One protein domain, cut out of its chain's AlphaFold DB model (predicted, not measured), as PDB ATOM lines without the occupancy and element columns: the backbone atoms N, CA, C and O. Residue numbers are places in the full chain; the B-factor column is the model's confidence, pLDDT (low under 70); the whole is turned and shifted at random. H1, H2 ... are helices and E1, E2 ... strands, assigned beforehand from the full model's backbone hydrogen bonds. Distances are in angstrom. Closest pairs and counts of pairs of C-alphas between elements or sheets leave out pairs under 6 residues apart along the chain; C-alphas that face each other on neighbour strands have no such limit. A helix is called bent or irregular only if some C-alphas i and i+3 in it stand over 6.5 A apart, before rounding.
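What this domain is: This is residues 138 to 169, 194 to 256 and 268 to 284 of the 510 residues of the protein "NAD(P)-bd_dom domain-containing protein" of Prauserella sp. YIM 121212 (UniProt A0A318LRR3). H1 and H2 pack on a small parallel pair of strands, E1 and E3, and H5 packs on both helices on their side away from the strands. From this body the chain runs out from E3 to H3 and H4, which form a V set off to one side, with a gap between H4 and H1. The printed part has 112 residues, with five named helices and three named strands in the order H1 E1 E2 H2 E3 H3 H4 H5, mostly helix. It is compact, with a radius of gyration of the C-alphas of 14.3 A and spans of 38 by 33 by 21 A.

Where its parts are: H1, residues 139 to 151, begins at C-alpha 139 (-75.814, -33.676, 20.196) and is 20.5 A long. E1 is residues 154 to 157, E2 164 to 167, H2 200 to 211, E3 216 to 219 and H3 222 to 231. H4, residues 236 to 251, is 22.8 A long. H5, residues 271 to 282, ends at C-alpha 282 (-82.919, -22.802, 19.827). H1 and H5 are irregular: C-alphas 144 and 147 are 7.3 A apart, and 277 and 280 are 7.8 A apart.

How they stand to each other: E1 and E3 are parallel, with N 155 and O 216 at 2.9 A. H1 and H5 touch at a steep tilt of 39 degrees, the closest C-alphas, Ala 146 and Phe 282, being 4.6 A apart. H2, with residues 207 to 211 alone, touches H5; the closest C-alphas, Ile 211 and Ala 279, are 6.4 A apart. The closest C-alphas of H2 and E3, Ala 201 and Trp 217, are 5.2 A apart. H4, with residues 236 to 239 alone, touches H3 at a steep tilt of 55 degrees, opposite ways; the closest C-alphas, Arg 226 and Leu 239, are 7.0 A apart. H1 and H4 are apart. E2 pairs with no named strand, but its residues 164 to 165 pair antiparallel with 197 to 198. Every O i to N i+4 pair is within hydrogen-bond range in H2, H3 and H4, against 4 of 8 in H5 and 3 of 9 in H1, where 8 of 10 O i to N i+3 pairs are.

The domain as a whole: The C-alphas farthest apart, Thr 212 and Ala 237, are 39.9 A apart. Residues 170 to 193 and 257 to 267 are not printed, with C-alpha gaps of 9.9 A and 10.1 A. No link printed whole is long. No printed residue has a pLDDT under 70.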
ATOM      1  N   PHE A 138     -72.095 -35.836  17.975       92.81
ATOM      2  CA  PHE A 138     -72.416 -35.118  19.210       92.81
ATOM      3  C   PHE A 138     -73.763 -34.417  19.087       92.81
ATOM      4  O   PHE A 138     -74.013 -33.742  18.086       92.81
ATOM      5  N   ALA A 139     -74.585 -34.467  20.136       95.75
ATOM      6  CA  ALA A 139     -75.814 -33.676  20.196       95.75
ATOM      7  C   ALA A 139     -75.529 -32.162  20.091       95.75
ATOM      8  O   ALA A 139     -76.251 -31.426  19.421       95.75
ATOM      9  N   THR A 140     -74.397 -31.690  20.626       95.06
ATOM     10  CA  THR A 140     -73.994 -30.276  20.535       95.06
ATOM     11  C   THR A 140     -73.694 -29.775  19.126       95.06
ATOM     12  O   THR A 140     -73.654 -28.563  18.927       95.06
ATOM     13  N   ASN A 141     -73.529 -30.657  18.133       92.81
ATOM     14  CA  ASN A 141     -73.409 -30.234  16.731       92.81
ATOM     15  C   ASN A 141     -74.670 -29.491  16.258       92.81
ATOM     16  O   ASN A 141     -74.587 -28.603  15.411       92.81
ATOM     17  N   LEU A 142     -75.824 -29.795  16.859       95.81
ATOM     18  CA  LEU A 142     -77.098 -29.155  16.541       95.81
ATOM     19  C   LEU A 142     -77.126 -27.671  16.897       95.81
ATOM     20  O   LEU A 142     -77.890 -26.924  16.294       95.81
ATOM     21  N   LEU A 143     -76.263 -27.206  17.807       95.38
ATOM     22  CA  LEU A 143     -76.138 -25.779  18.121       95.38
ATOM     23  C   LEU A 143     -75.742 -24.944  16.890       95.38
ATOM     24  O   LEU A 143     -76.026 -23.749  16.854       95.38
ATOM     25  N   GLY A 144     -75.172 -25.561  15.847       94.12
ATOM     26  CA  GLY A 144     -74.952 -24.918  14.547       94.12
ATOM     27  C   GLY A 144     -76.241 -24.483  13.832       94.12
ATOM     28  O   GLY A 144     -76.199 -23.615  12.962       94.12
ATOM     29  N   TRP A 145     -77.403 -25.029  14.206       96.31
ATOM     30  CA  TRP A 145     -78.709 -24.622  13.675       96.31
ATOM     31  C   TRP A 145     -79.430 -23.586  14.536       96.31
ATOM     32  O   TRP A 145     -80.426 -23.035  14.070       96.31
ATOM     33  N   ALA A 146     -78.928 -23.274  15.736       95.81
ATOM     34  CA  ALA A 146     -79.572 -22.369  16.691       95.81
ATOM     35  C   ALA A 146     -79.988 -21.027  16.069       95.81
ATOM     36  O   ALA A 146     -81.096 -20.550  16.287       95.81
ATOM     37  N   GLU A 147     -79.135 -20.426  15.236       94.19
ATOM     38  CA  GLU A 147     -79.490 -19.169  14.576       94.19
ATOM     39  C   GLU A 147     -80.652 -19.348  13.592       94.19
ATOM     40  O   GLU A 147     -81.597 -18.568  13.600       94.19
ATOM     41  N   GLN A 148     -80.655 -20.409  12.783       95.19
ATOM     42  CA  GLN A 148     -81.759 -20.675  11.853       95.19
ATOM     43  C   GLN A 148     -83.076 -20.928  12.601       95.19
ATOM     44  O   GLN A 148     -84.120 -20.442  12.171       95.19
ATOM     45  N   THR A 149     -83.037 -21.617  13.749       96.06
ATOM     46  CA  THR A 149     -84.242 -21.885  14.550       96.06
ATOM     47  C   THR A 149     -84.755 -20.648  15.269       96.06
ATOM     48  O   THR A 149     -85.967 -20.446  15.318       96.06
ATOM     49  N   ARG A 150     -83.871 -19.789  15.789       92.94
ATOM     50  CA  ARG A 150     -84.265 -18.496  16.367       92.94
ATOM     51  C   ARG A 150     -84.893 -17.622  15.300       92.94
ATOM     52  O   ARG A 150     -85.988 -17.097  15.475       92.94
ATOM     53  N   THR A 151     -84.239 -17.542  14.146       88.75
ATOM     54  CA  THR A 151     -84.568 -16.538  13.142       88.75
ATOM     55  C   THR A 151     -85.687 -16.934  12.184       88.75
ATOM     56  O   THR A 151     -86.417 -16.078  11.689       88.75
ATOM     57  N   GLY A 152     -85.908 -18.217  11.954       90.62
ATOM     58  CA  GLY A 152     -86.887 -18.660  10.977       90.62
ATOM     59  C   GLY A 152     -87.543 -19.967  11.359       90.62
ATOM     60  O   GLY A 152     -87.256 -20.575  12.386       90.62
ATOM     61  N   GLU A 153     -88.468 -20.379  10.508       95.38
ATOM     62  CA  GLU A 153     -89.128 -21.679  10.598       95.38
ATOM     63  C   GLU A 153     -88.459 -22.718   9.693       95.38
ATOM     64  O   GLU A 153     -88.871 -23.869   9.663       95.38
ATOM     65  N   VAL A 154     -87.419 -22.334   8.949       97.06
ATOM     66  CA  VAL A 154     -86.721 -23.210   8.005       97.06
ATOM     67  C   VAL A 154     -85.289 -23.400   8.459       97.06
ATOM     68  O   VAL A 154     -84.528 -22.436   8.522       97.06
ATOM     69  N   VAL A 155     -84.917 -24.647   8.719       97.69
ATOM     70  CA  VAL A 155     -83.525 -25.039   8.933       97.69
ATOM     71  C   VAL A 155     -83.010 -25.662   7.648       97.69
ATOM     72  O   VAL A 155     -83.566 -26.641   7.152       97.69
ATOM     73  N   ARG A 156     -81.953 -25.070   7.101       96.19
ATOM     74  CA  ARG A 156     -81.304 -25.506   5.869       96.19
ATOM     75  C   ARG A 156     -79.997 -26.214   6.182       96.19
ATOM     76  O   ARG A 156     -79.126 -25.641   6.845       96.19
ATOM     77  N   GLY A 157     -79.845 -27.417   5.648       93.88
ATOM     78  CA  GLY A 157     -78.641 -28.233   5.766       93.88
ATOM     79  C   GLY A 157     -78.549 -29.242   4.627       93.88
ATOM     80  O   GLY A 157     -79.335 -29.177   3.688       93.88
ATOM     81  N   ALA A 158     -77.579 -30.146   4.698       91.75
ATOM     82  CA  ALA A 158     -77.442 -31.242   3.748       91.75
ATOM     83  C   ALA A 158     -77.661 -32.592   4.443       91.75
ATOM     84  O   ALA A 158     -77.487 -32.696   5.659       91.75
ATOM     85  N   PHE A 159     -77.988 -33.611   3.657       92.56
ATOM     86  CA  PHE A 159     -78.168 -34.997   4.064       92.56
ATOM     87  C   PHE A 159     -79.293 -35.176   5.094       92.56
ATOM     88  O   PHE A 159     -79.152 -35.927   6.060       92.56
ATOM     89  N   GLY A 160     -80.424 -34.490   4.879       94.94
ATOM     90  CA  GLY A 160     -81.551 -34.403   5.814       94.94
ATOM     91  C   GLY A 160     -82.173 -35.721   6.271       94.94
ATOM     92  O   GLY A 160     -82.832 -35.775   7.305       94.94
ATOM     93  N   ASP A 161     -81.953 -36.771   5.497       95.44
ATOM     94  CA  ASP A 161     -82.481 -38.121   5.624       95.44
ATOM     95  C   ASP A 161     -81.389 -39.147   5.986       95.44
ATOM     96  O   ASP A 161     -81.656 -40.347   5.962       95.44
ATOM     97  N   VAL A 162     -80.155 -38.717   6.296       94.69
ATOM     98  CA  VAL A 162     -79.094 -39.621   6.772       94.69
ATOM     99  C   VAL A 162     -79.216 -39.811   8.284       94.69
ATOM    100  O   VAL A 162     -79.010 -38.861   9.038       94.69
ATOM    101  N   PRO A 163     -79.543 -41.021   8.756       93.81
ATOM    102  CA  PRO A 163     -79.700 -41.278  10.177       93.81
ATOM    103  C   PRO A 163     -78.358 -41.240  10.923       93.81
ATOM    104  O   PRO A 163     -77.375 -41.847  10.497       93.81
ATOM    105  N   VAL A 164     -78.333 -40.569  12.076       92.50
ATOM    106  CA  VAL A 164     -77.168 -40.491  12.972       92.50
ATOM    107  C   VAL A 164     -77.578 -40.690  14.428       92.50
ATOM    108  O   VAL A 164     -78.687 -40.338  14.828       92.50
ATOM    109  N   THR A 165     -76.682 -41.255  15.237       94.38
ATOM    110  CA  THR A 165     -76.853 -41.290  16.693       94.38
ATOM    111  C   THR A 165     -76.238 -40.037  17.308       94.38
ATOM    112  O   THR A 165     -75.150 -39.621  16.910       94.38
ATOM    113  N   LEU A 166     -76.929 -39.425  18.272       94.25
ATOM    114  CA  LEU A 166     -76.480 -38.203  18.944       94.25
ATOM    115  C   LEU A 166     -76.080 -38.507  20.386       94.25
ATOM    116  O   LEU A 166     -76.934 -38.780  21.224       94.25
ATOM    117  N   LEU A 167     -74.783 -38.462  20.672       96.38
ATOM    118  CA  LEU A 167     -74.251 -38.646  22.017       96.38
ATOM    119  C   LEU A 167     -74.327 -37.330  22.806       96.38
ATOM    120  O   LEU A 167     -73.829 -36.297  22.345       96.38
ATOM    121  N   ASP A 168     -74.919 -37.382  24.001       97.19
ATOM    122  CA  ASP A 168     -74.911 -36.281  24.967       97.19
ATOM    123  C   ASP A 168     -73.483 -36.072  25.500       97.19
ATOM    124  O   ASP A 168     -72.799 -37.015  25.917       97.19
ATOM    125  N   GLU A 169     -73.012 -34.823  25.512       95.88
ATOM    126  CA  GLU A 169     -71.676 -34.470  25.995       95.88
ATOM    127  C   GLU A 169     -71.426 -34.900  27.450       95.88
ATOM    128  O   GLU A 169     -70.282 -35.133  27.848       95.88
ATOM    129  N   GLY A 194     -75.356 -42.230  21.082       96.12
ATOM    130  CA  GLY A 194     -76.633 -41.959  21.740       96.12
ATOM    131  C   GLY A 194     -77.564 -43.181  21.719       96.12
ATOM    132  O   GLY A 194     -77.283 -44.151  21.006       96.12
ATOM    133  N   PRO A 195     -78.681 -43.134  22.465       96.38
ATOM    134  CA  PRO A 195     -79.615 -44.254  22.596       96.38
ATOM    135  C   PRO A 195     -80.585 -44.385  21.414       96.38
ATOM    136  O   PRO A 195     -81.375 -45.324  21.362       96.38
ATOM    137  N   GLU A 196     -80.564 -43.443  20.473       94.88
ATOM    138  CA  GLU A 196     -81.501 -43.394  19.357       94.88
ATOM    139  C   GLU A 196     -80.833 -42.931  18.066       94.88
ATOM    140  O   GLU A 196     -79.818 -42.230  18.074       94.88
ATOM    141  N   LEU A 197     -81.434 -43.343  16.953       94.81
ATOM    142  CA  LEU A 197     -80.999 -43.041  15.602       94.81
ATOM    143  C   LEU A 197     -82.003 -42.065  14.981       94.81
ATOM    144  O   LEU A 197     -83.186 -42.386  14.885       94.81
ATOM    145  N   LEU A 198     -81.537 -40.878  14.590       95.69
ATOM    146  CA  LEU A 198     -82.383 -39.793  14.091       95.69
ATOM    147  C   LEU A 198     -81.782 -39.163  12.844       95.69
ATOM    148  O   LEU A 198     -80.589 -38.862  12.802       95.69
ATOM    149  N   THR A 199     -82.622 -38.882  11.863       96.81
ATOM    150  CA  THR A 199     -82.262 -38.049  10.712       96.81
ATOM    151  C   THR A 199     -82.243 -36.560  11.095       96.81
ATOM    152  O   THR A 199     -82.988 -36.147  11.991       96.81
ATOM    153  N   PRO A 200     -81.445 -35.707  10.426       96.75
ATOM    154  CA  PRO A 200     -81.484 -34.257  10.637       96.75
ATOM    155  C   PRO A 200     -82.889 -33.647  10.522       96.75
ATOM    156  O   PRO A 200     -83.255 -32.778  11.316       96.75
ATOM    157  N   ALA A 201     -83.722 -34.138   9.598       97.56
ATOM    158  CA  ALA A 201     -85.105 -33.686   9.465       97.56
ATOM    159  C   ALA A 201     -85.951 -34.004  10.714       97.56
ATOM    160  O   ALA A 201     -86.700 -33.147  11.193       97.56
ATOM    161  N   GLU A 202     -85.803 -35.199  11.292       97.62
ATOM    162  CA  GLU A 202     -86.467 -35.571  12.548       97.62
ATOM    163  C   GLU A 202     -85.934 -34.773  13.739       97.62
ATOM    164  O   GLU A 202     -86.717 -34.382  14.610       97.62
ATOM    165  N   GLN A 203     -84.627 -34.498  13.771       97.69
ATOM    166  CA  GLN A 203     -83.995 -33.671  14.801       97.69
ATOM    167  C   GLN A 203     -84.586 -32.257  14.795       97.69
ATOM    168  O   GLN A 203     -85.035 -31.778  15.837       97.69
ATOM    169  N   VAL A 204     -84.687 -31.619  13.624       98.06
ATOM    170  CA  VAL A 204     -85.307 -30.292  13.470       98.06
ATOM    171  C   VAL A 204     -86.786 -30.305  13.842       98.06
ATOM    172  O   VAL A 204     -87.242 -29.407  14.549       98.06
ATOM    173  N   ALA A 205     -87.533 -31.336  13.444       96.88
ATOM    174  CA  ALA A 205     -88.936 -31.464  13.826       96.88
ATOM    175  C   ALA A 205     -89.111 -31.593  15.353       96.88
ATOM    176  O   ALA A 205     -90.035 -31.010  15.922       96.88
ATOM    177  N   ARG A 206     -88.226 -32.334  16.032       96.62
ATOM    178  CA  ARG A 206     -88.219 -32.478  17.499       96.62
ATOM    179  C   ARG A 206     -87.810 -31.186  18.207       96.62
ATOM    180  O   ARG A 206     -88.489 -30.810  19.159       96.62
ATOM    181  N   ILE A 207     -86.795 -30.470  17.707       96.81
ATOM    182  CA  ILE A 207     -86.444 -29.123  18.192       96.81
ATOM    183  C   ILE A 207     -87.672 -28.214  18.091       96.81
ATOM    184  O   ILE A 207     -88.064 -27.602  19.081       96.81
ATOM    185  N   GLY A 208     -88.323 -28.181  16.923       95.44
ATOM    186  CA  GLY A 208     -89.504 -27.358  16.676       95.44
ATOM    187  C   GLY A 208     -90.649 -27.668  17.635       95.44
ATOM    188  O   GLY A 208     -91.207 -26.759  18.249       95.44
ATOM    189  N   ARG A 209     -90.950 -28.956  17.853       94.31
ATOM    190  CA  ARG A 209     -91.935 -29.370  18.864       94.31
ATOM    191  C   ARG A 209     -91.566 -28.857  20.253       94.31
ATOM    192  O   ARG A 209     -92.417 -28.245  20.893       94.31
ATOM    193  N   ARG A 210     -90.313 -29.039  20.681       93.88
ATOM    194  CA  ARG A 210     -89.850 -28.647  22.018       93.88
ATOM    195  C   ARG A 210     -89.930 -27.142  22.271       93.88
ATOM    196  O   ARG A 210     -90.283 -26.738  23.375       93.88
ATOM    197  N   ILE A 211     -89.613 -26.318  21.272       91.81
ATOM    198  CA  ILE A 211     -89.656 -24.850  21.394       91.81
ATOM    199  C   ILE A 211     -90.993 -24.247  20.939       91.81
ATOM    200  O   ILE A 211     -91.140 -23.030  20.900       91.81
ATOM    201  N   THR A 212     -91.978 -25.088  20.601       88.75
ATOM    202  CA  THR A 212     -93.300 -24.680  20.095       88.75
ATOM    203  C   THR A 212     -93.225 -23.824  18.821       88.75
ATOM    204  O   THR A 212     -93.999 -22.891  18.630       88.75
ATOM    205  N   LYS A 213     -92.308 -24.162  17.909       90.44
ATOM    206  CA  LYS A 213     -92.142 -23.509  16.603       90.44
ATOM    207  C   LYS A 213     -92.299 -24.534  15.473       90.44
ATOM    208  O   LYS A 213     -91.718 -25.616  15.577       90.44
ATOM    209  N   PRO A 214     -93.041 -24.246  14.388       93.25
ATOM    210  CA  PRO A 214     -93.257 -25.192  13.289       93.25
ATOM    211  C   PRO A 214     -92.022 -25.282  12.374       93.25
ATOM    212  O   PRO A 214     -92.060 -24.921  11.202       93.25
ATOM    213  N   LEU A 215     -90.897 -25.747  12.922       96.88
ATOM    214  CA  LEU A 215     -89.653 -25.878  12.175       96.88
ATOM    215  C   LEU A 215     -89.765 -26.950  11.086       96.88
ATOM    216  O   LEU A 215     -90.214 -28.069  11.346       96.88
ATOM    217  N   ARG A 216     -89.276 -26.628   9.888       97.19
ATOM    218  CA  ARG A 216     -89.134 -27.553   8.760       97.19
ATOM    219  C   ARG A 216     -87.690 -27.630   8.280       97.19
ATOM    220  O   ARG A 216     -86.988 -26.620   8.227       97.19
ATOM    221  N   TRP A 217     -87.273 -28.833   7.904       97.88
ATOM    222  CA  TRP A 217     -86.017 -29.049   7.195       97.88
ATOM    223  C   TRP A 217     -86.170 -28.673   5.723       97.88
ATOM    224  O   TRP A 217     -87.183 -28.995   5.098       97.88
ATOM    225  N   GLU A 218     -85.160 -28.020   5.160       97.62
ATOM    226  CA  GLU A 218     -85.045 -27.821   3.719       97.62
ATOM    227  C   GLU A 218     -83.629 -28.162   3.261       97.62
ATOM    228  O   GLU A 218     -82.647 -27.578   3.716       97.62
ATOM    229  N   GLU A 219     -83.539 -29.122   2.348       95.88
ATOM    230  CA  GLU A 219     -82.267 -29.587   1.813       95.88
ATOM    231  C   GLU A 219     -81.585 -28.473   1.005       95.88
ATOM    232  O   GLU A 219     -82.195 -27.836   0.140       95.88
ATOM    233  N   LEU A 220     -80.310 -28.224   1.290       94.06
ATOM    234  CA  LEU A 220     -79.488 -27.308   0.517       94.06
ATOM    235  C   LEU A 220     -79.158 -27.936  -0.839       94.06
ATOM    236  O   LEU A 220     -78.655 -29.058  -0.882       94.06
ATOM    237  N   PRO A 221     -79.343 -27.202  -1.950       93.31
ATOM    238  CA  PRO A 221     -78.824 -27.634  -3.238       93.31
ATOM    239  C   PRO A 221     -77.313 -27.881  -3.158       93.31
ATOM    240  O   PRO A 221     -76.583 -27.069  -2.585       93.31
ATOM    241  N   GLU A 222     -76.833 -28.959  -3.783       91.50
ATOM    242  CA  GLU A 222     -75.423 -29.369  -3.717       91.50
ATOM    243  C   GLU A 222     -74.426 -28.230  -4.016       91.50
ATOM    244  O   GLU A 222     -73.473 -28.083  -3.248       91.50
ATOM    245  N   PRO A 223     -74.623 -27.364  -5.035       93.75
ATOM    246  CA  PRO A 223     -73.700 -26.255  -5.279       93.75
ATOM    247  C   PRO A 223     -73.560 -25.303  -4.083       93.75
ATOM    248  O   PRO A 223     -72.452 -24.873  -3.773       93.75
ATOM    249  N   GLN A 224     -74.665 -25.021  -3.382       93.31
ATOM    250  CA  GLN A 224     -74.675 -24.146  -2.206       93.31
ATOM    251  C   GLN A 224     -74.052 -24.834  -0.992       93.31
ATOM    252  O   GLN A 224     -73.334 -24.199  -0.224       93.31
ATOM    253  N   TRP A 225     -74.304 -26.135  -0.815       92.25
ATOM    254  CA  TRP A 225     -73.636 -26.915   0.225       92.25
ATOM    255  C   TRP A 225     -72.114 -26.914   0.019       92.25
ATOM    256  O   TRP A 225     -71.377 -26.573   0.943       92.25
ATOM    257  N   ARG A 226     -71.637 -27.186  -1.204       92.88
ATOM    258  CA  ARG A 226     -70.198 -27.167  -1.515       92.88
ATOM    259  C   ARG A 226     -69.576 -25.794  -1.285       92.88
ATOM    260  O   ARG A 226     -68.493 -25.710  -0.718       92.88
ATOM    261  N   GLU A 227     -70.246 -24.719  -1.698       93.56
ATOM    262  CA  GLU A 227     -69.782 -23.348  -1.450       93.56
ATOM    263  C   GLU A 227     -69.604 -23.064   0.050       93.56
ATOM    264  O   GLU A 227     -68.550 -22.569   0.453       93.56
ATOM    265  N   ARG A 228     -70.581 -23.451   0.882       89.75
ATOM    266  CA  ARG A 228     -70.493 -23.301   2.343       89.75
ATOM    267  C   ARG A 228     -69.321 -24.080   2.929       89.75
ATOM    268  O   ARG A 228     -68.539 -23.509   3.679       89.75
ATOM    269  N   GLN A 229     -69.149 -25.345   2.550       88.38
ATOM    270  CA  GLN A 229     -68.041 -26.141   3.075       88.38
ATOM    271  C   GLN A 229     -66.670 -25.625   2.602       88.38
ATOM    272  O   GLN A 229     -65.712 -25.631   3.371       88.38
ATOM    273  N   ARG A 230     -66.546 -25.107   1.373       91.75
ATOM    274  CA  ARG A 230     -65.290 -24.479   0.922       91.75
ATOM    275  C   ARG A 230     -64.937 -23.237   1.737       91.75
ATOM    276  O   ARG A 230     -63.761 -23.015   2.011       91.75
ATOM    277  N   ALA A 231     -65.931 -22.458   2.171       90.88
ATOM    278  CA  ALA A 231     -65.708 -21.324   3.071       90.88
ATOM    279  C   ALA A 231     -65.171 -21.757   4.452       90.88
ATOM    280  O   ALA A 231     -64.497 -20.976   5.121       90.88
ATOM    281  N   GLU A 232     -65.411 -23.010   4.852       82.44
ATOM    282  CA  GLU A 232     -64.851 -23.635   6.058       82.44
ATOM    283  C   GLU A 232     -63.484 -24.309   5.820       82.44
ATOM    284  O   GLU A 232     -62.885 -24.837   6.754       82.44
ATOM    285  N   GLY A 233     -62.962 -24.258   4.589       85.06
ATOM    286  CA  GLY A 233     -61.633 -24.762   4.230       85.06
ATOM    287  C   GLY A 233     -61.594 -26.186   3.674       85.06
ATOM    288  O   GLY A 233     -60.500 -26.710   3.475       85.06
ATOM    289  N   TYR A 234     -62.743 -26.810   3.396       83.44
ATOM    290  CA  TYR A 234     -62.790 -28.134   2.769       83.44
ATOM    291  C   TYR A 234     -62.447 -28.068   1.275       83.44
ATOM    292  O   TYR A 234     -62.926 -27.193   0.547       83.44
ATOM    293  N   THR A 235     -61.644 -29.020   0.803       88.19
ATOM    294  CA  THR A 235     -61.323 -29.198  -0.620       88.19
ATOM    295  C   THR A 235     -62.399 -30.019  -1.331       88.19
ATOM    296  O   THR A 235     -63.147 -30.753  -0.691       88.19
ATOM    297  N   ASP A 236     -62.471 -29.968  -2.665       88.88
ATOM    298  CA  ASP A 236     -63.453 -30.773  -3.414       88.88
ATOM    299  C   ASP A 236     -63.309 -32.285  -3.161       88.88
ATOM    300  O   ASP A 236     -64.318 -32.986  -3.083       88.88
ATOM    301  N   ALA A 237     -62.081 -32.765  -2.944       85.06
ATOM    302  CA  ALA A 237     -61.815 -34.157  -2.583       85.06
ATOM    303  C   ALA A 237     -62.390 -34.521  -1.201       85.06
ATOM    304  O   ALA A 237     -62.961 -35.604  -1.035       85.06
ATOM    305  N   ASP A 238     -62.306 -33.609  -0.226       82.00
ATOM    306  CA  ASP A 238     -62.926 -33.804   1.091       82.00
ATOM    307  C   ASP A 238     -64.451 -33.877   0.966       82.00
ATOM    308  O   ASP A 238     -65.089 -34.716   1.598       82.00
ATOM    309  N   LEU A 239     -65.046 -33.030   0.118       87.75
ATOM    310  CA  LEU A 239     -66.496 -32.995  -0.101       87.75
ATOM    311  C   LEU A 239     -67.012 -34.260  -0.786       87.75
ATOM    312  O   LEU A 239     -68.060 -34.781  -0.402       87.75
ATOM    313  N   ASP A 240     -66.278 -34.781  -1.767       88.56
ATOM    314  CA  ASP A 240     -66.621 -36.044  -2.423       88.56
ATOM    315  C   ASP A 240     -66.522 -37.231  -1.454       88.56
ATOM    316  O   ASP A 240     -67.383 -38.121  -1.465       88.56
ATOM    317  N   SER A 241     -65.525 -37.204  -0.566       82.50
ATOM    318  CA  SER A 241     -65.346 -38.198   0.497       82.50
ATOM    319  C   SER A 241     -66.466 -38.118   1.537       82.50
ATOM    320  O   SER A 241     -67.086 -39.136   1.843       82.50
ATOM    321  N   LEU A 242     -66.813 -36.915   2.010       83.75
ATOM    322  CA  LEU A 242     -67.938 -36.688   2.925       83.75
ATOM    323  C   LEU A 242     -69.257 -37.175   2.323       83.75
ATOM    324  O   LEU A 242     -70.011 -37.885   2.982       83.75
ATOM    325  N   ARG A 243     -69.530 -36.847   1.055       86.69
ATOM    326  CA  ARG A 243     -70.740 -37.303   0.358       86.69
ATOM    327  C   ARG A 243     -70.803 -38.829   0.284       86.69
ATOM    328  O   ARG A 243     -71.865 -39.408   0.504       86.69
ATOM    329  N   SER A 244     -69.678 -39.477  -0.011       85.81
ATOM    330  CA  SER A 244     -69.589 -40.940  -0.066       85.81
ATOM    331  C   SER A 244     -69.799 -41.567   1.317       85.81
ATOM    332  O   SER A 244     -70.528 -42.551   1.433       85.81
ATOM    333  N   ALA A 245     -69.249 -40.961   2.375       82.44
ATOM    334  CA  ALA A 245     -69.471 -41.385   3.755       82.44
ATOM    335  C   ALA A 245     -70.948 -41.258   4.165       82.44
ATOM    336  O   ALA A 245     -71.519 -42.214   4.683       82.44
ATOM    337  N   TYR A 246     -71.601 -40.131   3.866       86.81
ATOM    338  CA  TYR A 246     -73.030 -39.944   4.141       86.81
ATOM    339  C   TYR A 246     -73.918 -40.919   3.357       86.81
ATOM    340  O   TYR A 246     -74.886 -41.442   3.909       86.81
ATOM    341  N   ALA A 247     -73.585 -41.215   2.096       87.56
ATOM    342  CA  ALA A 247     -74.284 -42.237   1.319       87.56
ATOM    343  C   ALA A 247     -74.137 -43.632   1.953       87.56
ATOM    344  O   ALA A 247     -75.128 -44.339   2.113       87.56
ATOM    345  N   ALA A 248     -72.933 -43.993   2.405       85.50
ATOM    346  CA  ALA A 248     -72.707 -45.253   3.109       85.50
ATOM    347  C   ALA A 248     -73.480 -45.324   4.438       85.50
ATOM    348  O   ALA A 248     -74.080 -46.351   4.733       85.50
ATOM    349  N   MET A 249     -73.521 -44.231   5.209       86.38
ATOM    350  CA  MET A 249     -74.291 -44.141   6.458       86.38
ATOM    351  C   MET A 249     -75.802 -44.235   6.230       86.38
ATOM    352  O   MET A 249     -76.512 -44.772   7.074       86.38
ATOM    353  N   ARG A 250     -76.304 -43.732   5.096       90.25
ATOM    354  CA  ARG A 250     -77.707 -43.908   4.699       90.25
ATOM    355  C   ARG A 250     -78.046 -45.379   4.492       90.25
ATOM    356  O   ARG A 250     -79.078 -45.836   4.969       90.25
ATOM    357  N   GLU A 251     -77.208 -46.085   3.741       89.62
ATOM    358  CA  GLU A 251     -77.433 -47.493   3.406       89.62
ATOM    359  C   GLU A 251     -77.183 -48.412   4.608       89.62
ATOM    360  O   GLU A 251     -77.895 -49.396   4.799       89.62
ATOM    361  N   HIS A 252     -76.196 -48.066   5.437       87.50
ATOM    362  CA  HIS A 252     -75.744 -48.854   6.579       87.50
ATOM    363  C   HIS A 252     -75.563 -47.955   7.813       87.50
ATOM    364  O   HIS A 252     -74.431 -47.612   8.175       87.50
ATOM    365  N   PRO A 253     -76.664 -47.554   8.474       86.94
ATOM    366  CA  PRO A 253     -76.588 -46.716   9.662       86.94
ATOM    367  C   PRO A 253     -75.800 -47.397  10.780       86.94
ATOM    368  O   PRO A 253     -75.917 -48.606  10.993       86.94
ATOM    369  N   ALA A 254     -75.023 -46.611  11.529       82.00
ATOM    370  CA  ALA A 254     -74.323 -47.126  12.700       82.00
ATOM    371  C   ALA A 254     -75.339 -47.653  13.736       82.00
ATOM    372  O   ALA A 254     -76.355 -46.993  13.985       82.00
ATOM    373  N   PRO A 255     -75.090 -48.821  14.355       90.12
ATOM    374  CA  PRO A 255     -75.993 -49.368  15.356       90.12
ATOM    375  C   PRO A 255     -75.994 -48.513  16.628       90.12
ATOM    376  O   PRO A 255     -74.996 -47.881  16.970       90.12
ATOM    377  N   VAL A 256     -77.099 -48.550  17.374       95.25
ATOM    378  CA  VAL A 256     -77.143 -48.048  18.754       95.25
ATOM    379  C   VAL A 256     -76.402 -49.038  19.657       95.25
ATOM    380  O   VAL A 256     -76.709 -50.231  19.670       95.25
ATOM    381  N   ALA A 268     -77.673 -44.345  28.188       97.25
ATOM    382  CA  ALA A 268     -77.329 -43.077  27.551       97.25
ATOM    383  C   ALA A 268     -78.539 -42.133  27.571       97.25
ATOM    384  O   ALA A 268     -79.675 -42.563  27.357       97.25
ATOM    385  N   ARG A 269     -78.277 -40.851  27.811       97.31
ATOM    386  CA  ARG A 269     -79.266 -39.777  27.806       97.31
ATOM    387  C   ARG A 269     -79.859 -39.632  26.412       97.31
ATOM    388  O   ARG A 269     -79.162 -39.676  25.397       97.31
ATOM    389  N   THR A 270     -81.169 -39.472  26.375       96.94
ATOM    390  CA  THR A 270     -81.960 -39.331  25.155       96.94
ATOM    391  C   THR A 270     -81.790 -37.950  24.533       96.94
ATOM    392  O   THR A 270     -81.413 -36.976  25.194       96.94
ATOM    393  N   PHE A 271     -82.137 -37.826  23.252       96.19
ATOM    394  CA  PHE A 271     -82.166 -36.527  22.595       96.19
ATOM    395  C   PHE A 271     -83.204 -35.592  23.228       96.19
ATOM    396  O   PHE A 271     -82.982 -34.386  23.274       96.19
ATOM    397  N   ALA A 272     -84.310 -36.128  23.754       94.38
ATOM    398  CA  ALA A 272     -85.312 -35.341  24.473       94.38
ATOM    399  C   ALA A 272     -84.722 -34.694  25.740       94.38
ATOM    400  O   ALA A 272     -84.816 -33.479  25.902       94.38
ATOM    401  N   GLU A 273     -84.012 -35.465  26.570       94.12
ATOM    402  CA  GLU A 273     -83.343 -34.950  27.775       94.12
ATOM    403  C   GLU A 273     -82.239 -33.934  27.451       94.12
ATOM    404  O   GLU A 273     -81.984 -33.005  28.226       94.12
ATOM    405  N   TRP A 274     -81.555 -34.106  26.317       95.31
ATOM    406  CA  TRP A 274     -80.605 -33.115  25.822       95.31
ATOM    407  C   TRP A 274     -81.324 -31.832  25.381       95.31
ATOM    408  O   TRP A 274     -80.938 -30.735  25.790       95.31
ATOM    409  N   LEU A 275     -82.410 -31.946  24.612       93.81
ATOM    410  CA  LEU A 275     -83.203 -30.801  24.166       93.81
ATOM    411  C   LEU A 275     -83.813 -30.022  25.326       93.81
ATOM    412  O   LEU A 275     -83.825 -28.800  25.267       93.81
ATOM    413  N   ASP A 276     -84.276 -30.678  26.386       89.94
ATOM    414  CA  ASP A 276     -84.816 -29.980  27.555       89.94
ATOM    415  C   ASP A 276     -83.795 -29.047  28.201       89.94
ATOM    416  O   ASP A 276     -84.137 -27.945  28.635       89.94
ATOM    417  N   ARG A 277     -82.526 -29.461  28.204       89.12
ATOM    418  CA  ARG A 277     -81.413 -28.658  28.708       89.12
ATOM    419  C   ARG A 277     -81.011 -27.540  27.746       89.12
ATOM    420  O   ARG A 277     -80.618 -26.480  28.223       89.12
ATOM    421  N   HIS A 278     -81.094 -27.783  26.437       92.38
ATOM    422  CA  HIS A 278     -80.583 -26.892  25.385       92.38
ATOM    423  C   HIS A 278     -81.685 -26.140  24.603       92.38
ATOM    424  O   HIS A 278     -81.434 -25.534  23.564       92.38
ATOM    425  N   ALA A 279     -82.943 -26.180  25.056       92.62
ATOM    426  CA  ALA A 279     -84.074 -25.583  24.335       92.62
ATOM    427  C   ALA A 279     -83.935 -24.060  24.174       92.62
ATOM    428  O   ALA A 279     -84.343 -23.489  23.157       92.62
ATOM    429  N   ALA A 280     -83.344 -23.398  25.169       92.00
ATOM    430  CA  ALA A 280     -83.136 -21.954  25.166       92.00
ATOM    431  C   ALA A 280     -82.177 -21.512  24.048       92.00
ATOM    432  O   ALA A 280     -82.315 -20.423  23.494       92.00
ATOM    433  N   GLU A 281     -81.233 -22.368  23.665       93.69
ATOM    434  CA  GLU A 281     -80.299 -22.135  22.577       93.69
ATOM    435  C   GLU A 281     -81.024 -22.085  21.229       93.69
ATOM    436  O   GLU A 281     -80.609 -21.335  20.356       93.69
ATOM    437  N   PHE A 282     -82.139 -22.795  21.069       95.50
ATOM    438  CA  PHE A 282     -82.919 -22.802  19.827       95.50
ATOM    439  C   PHE A 282     -84.075 -21.795  19.811       95.50
ATOM    440  O   PHE A 282     -84.660 -21.559  18.750       95.50
ATOM    441  N   THR A 283     -84.403 -21.212  20.964       94.38
ATOM    442  CA  THR A 283     -85.538 -20.300  21.150       94.38
ATOM    443  C   THR A 283     -85.105 -18.856  20.913       94.38
ATOM    444  O   THR A 283     -84.028 -18.451  21.355       94.38
ATOM    445  N   ASP A 284     -85.926 -18.072  20.204       93.50
ATOM    446  CA  ASP A 284     -85.699 -16.626  20.079       93.50
ATOM    447  C   ASP A 284     -85.675 -16.010  21.492       93.50
ATOM    448  O   ASP A 284     -86.610 -16.248  22.261       93.50
TER     449      ASP A 284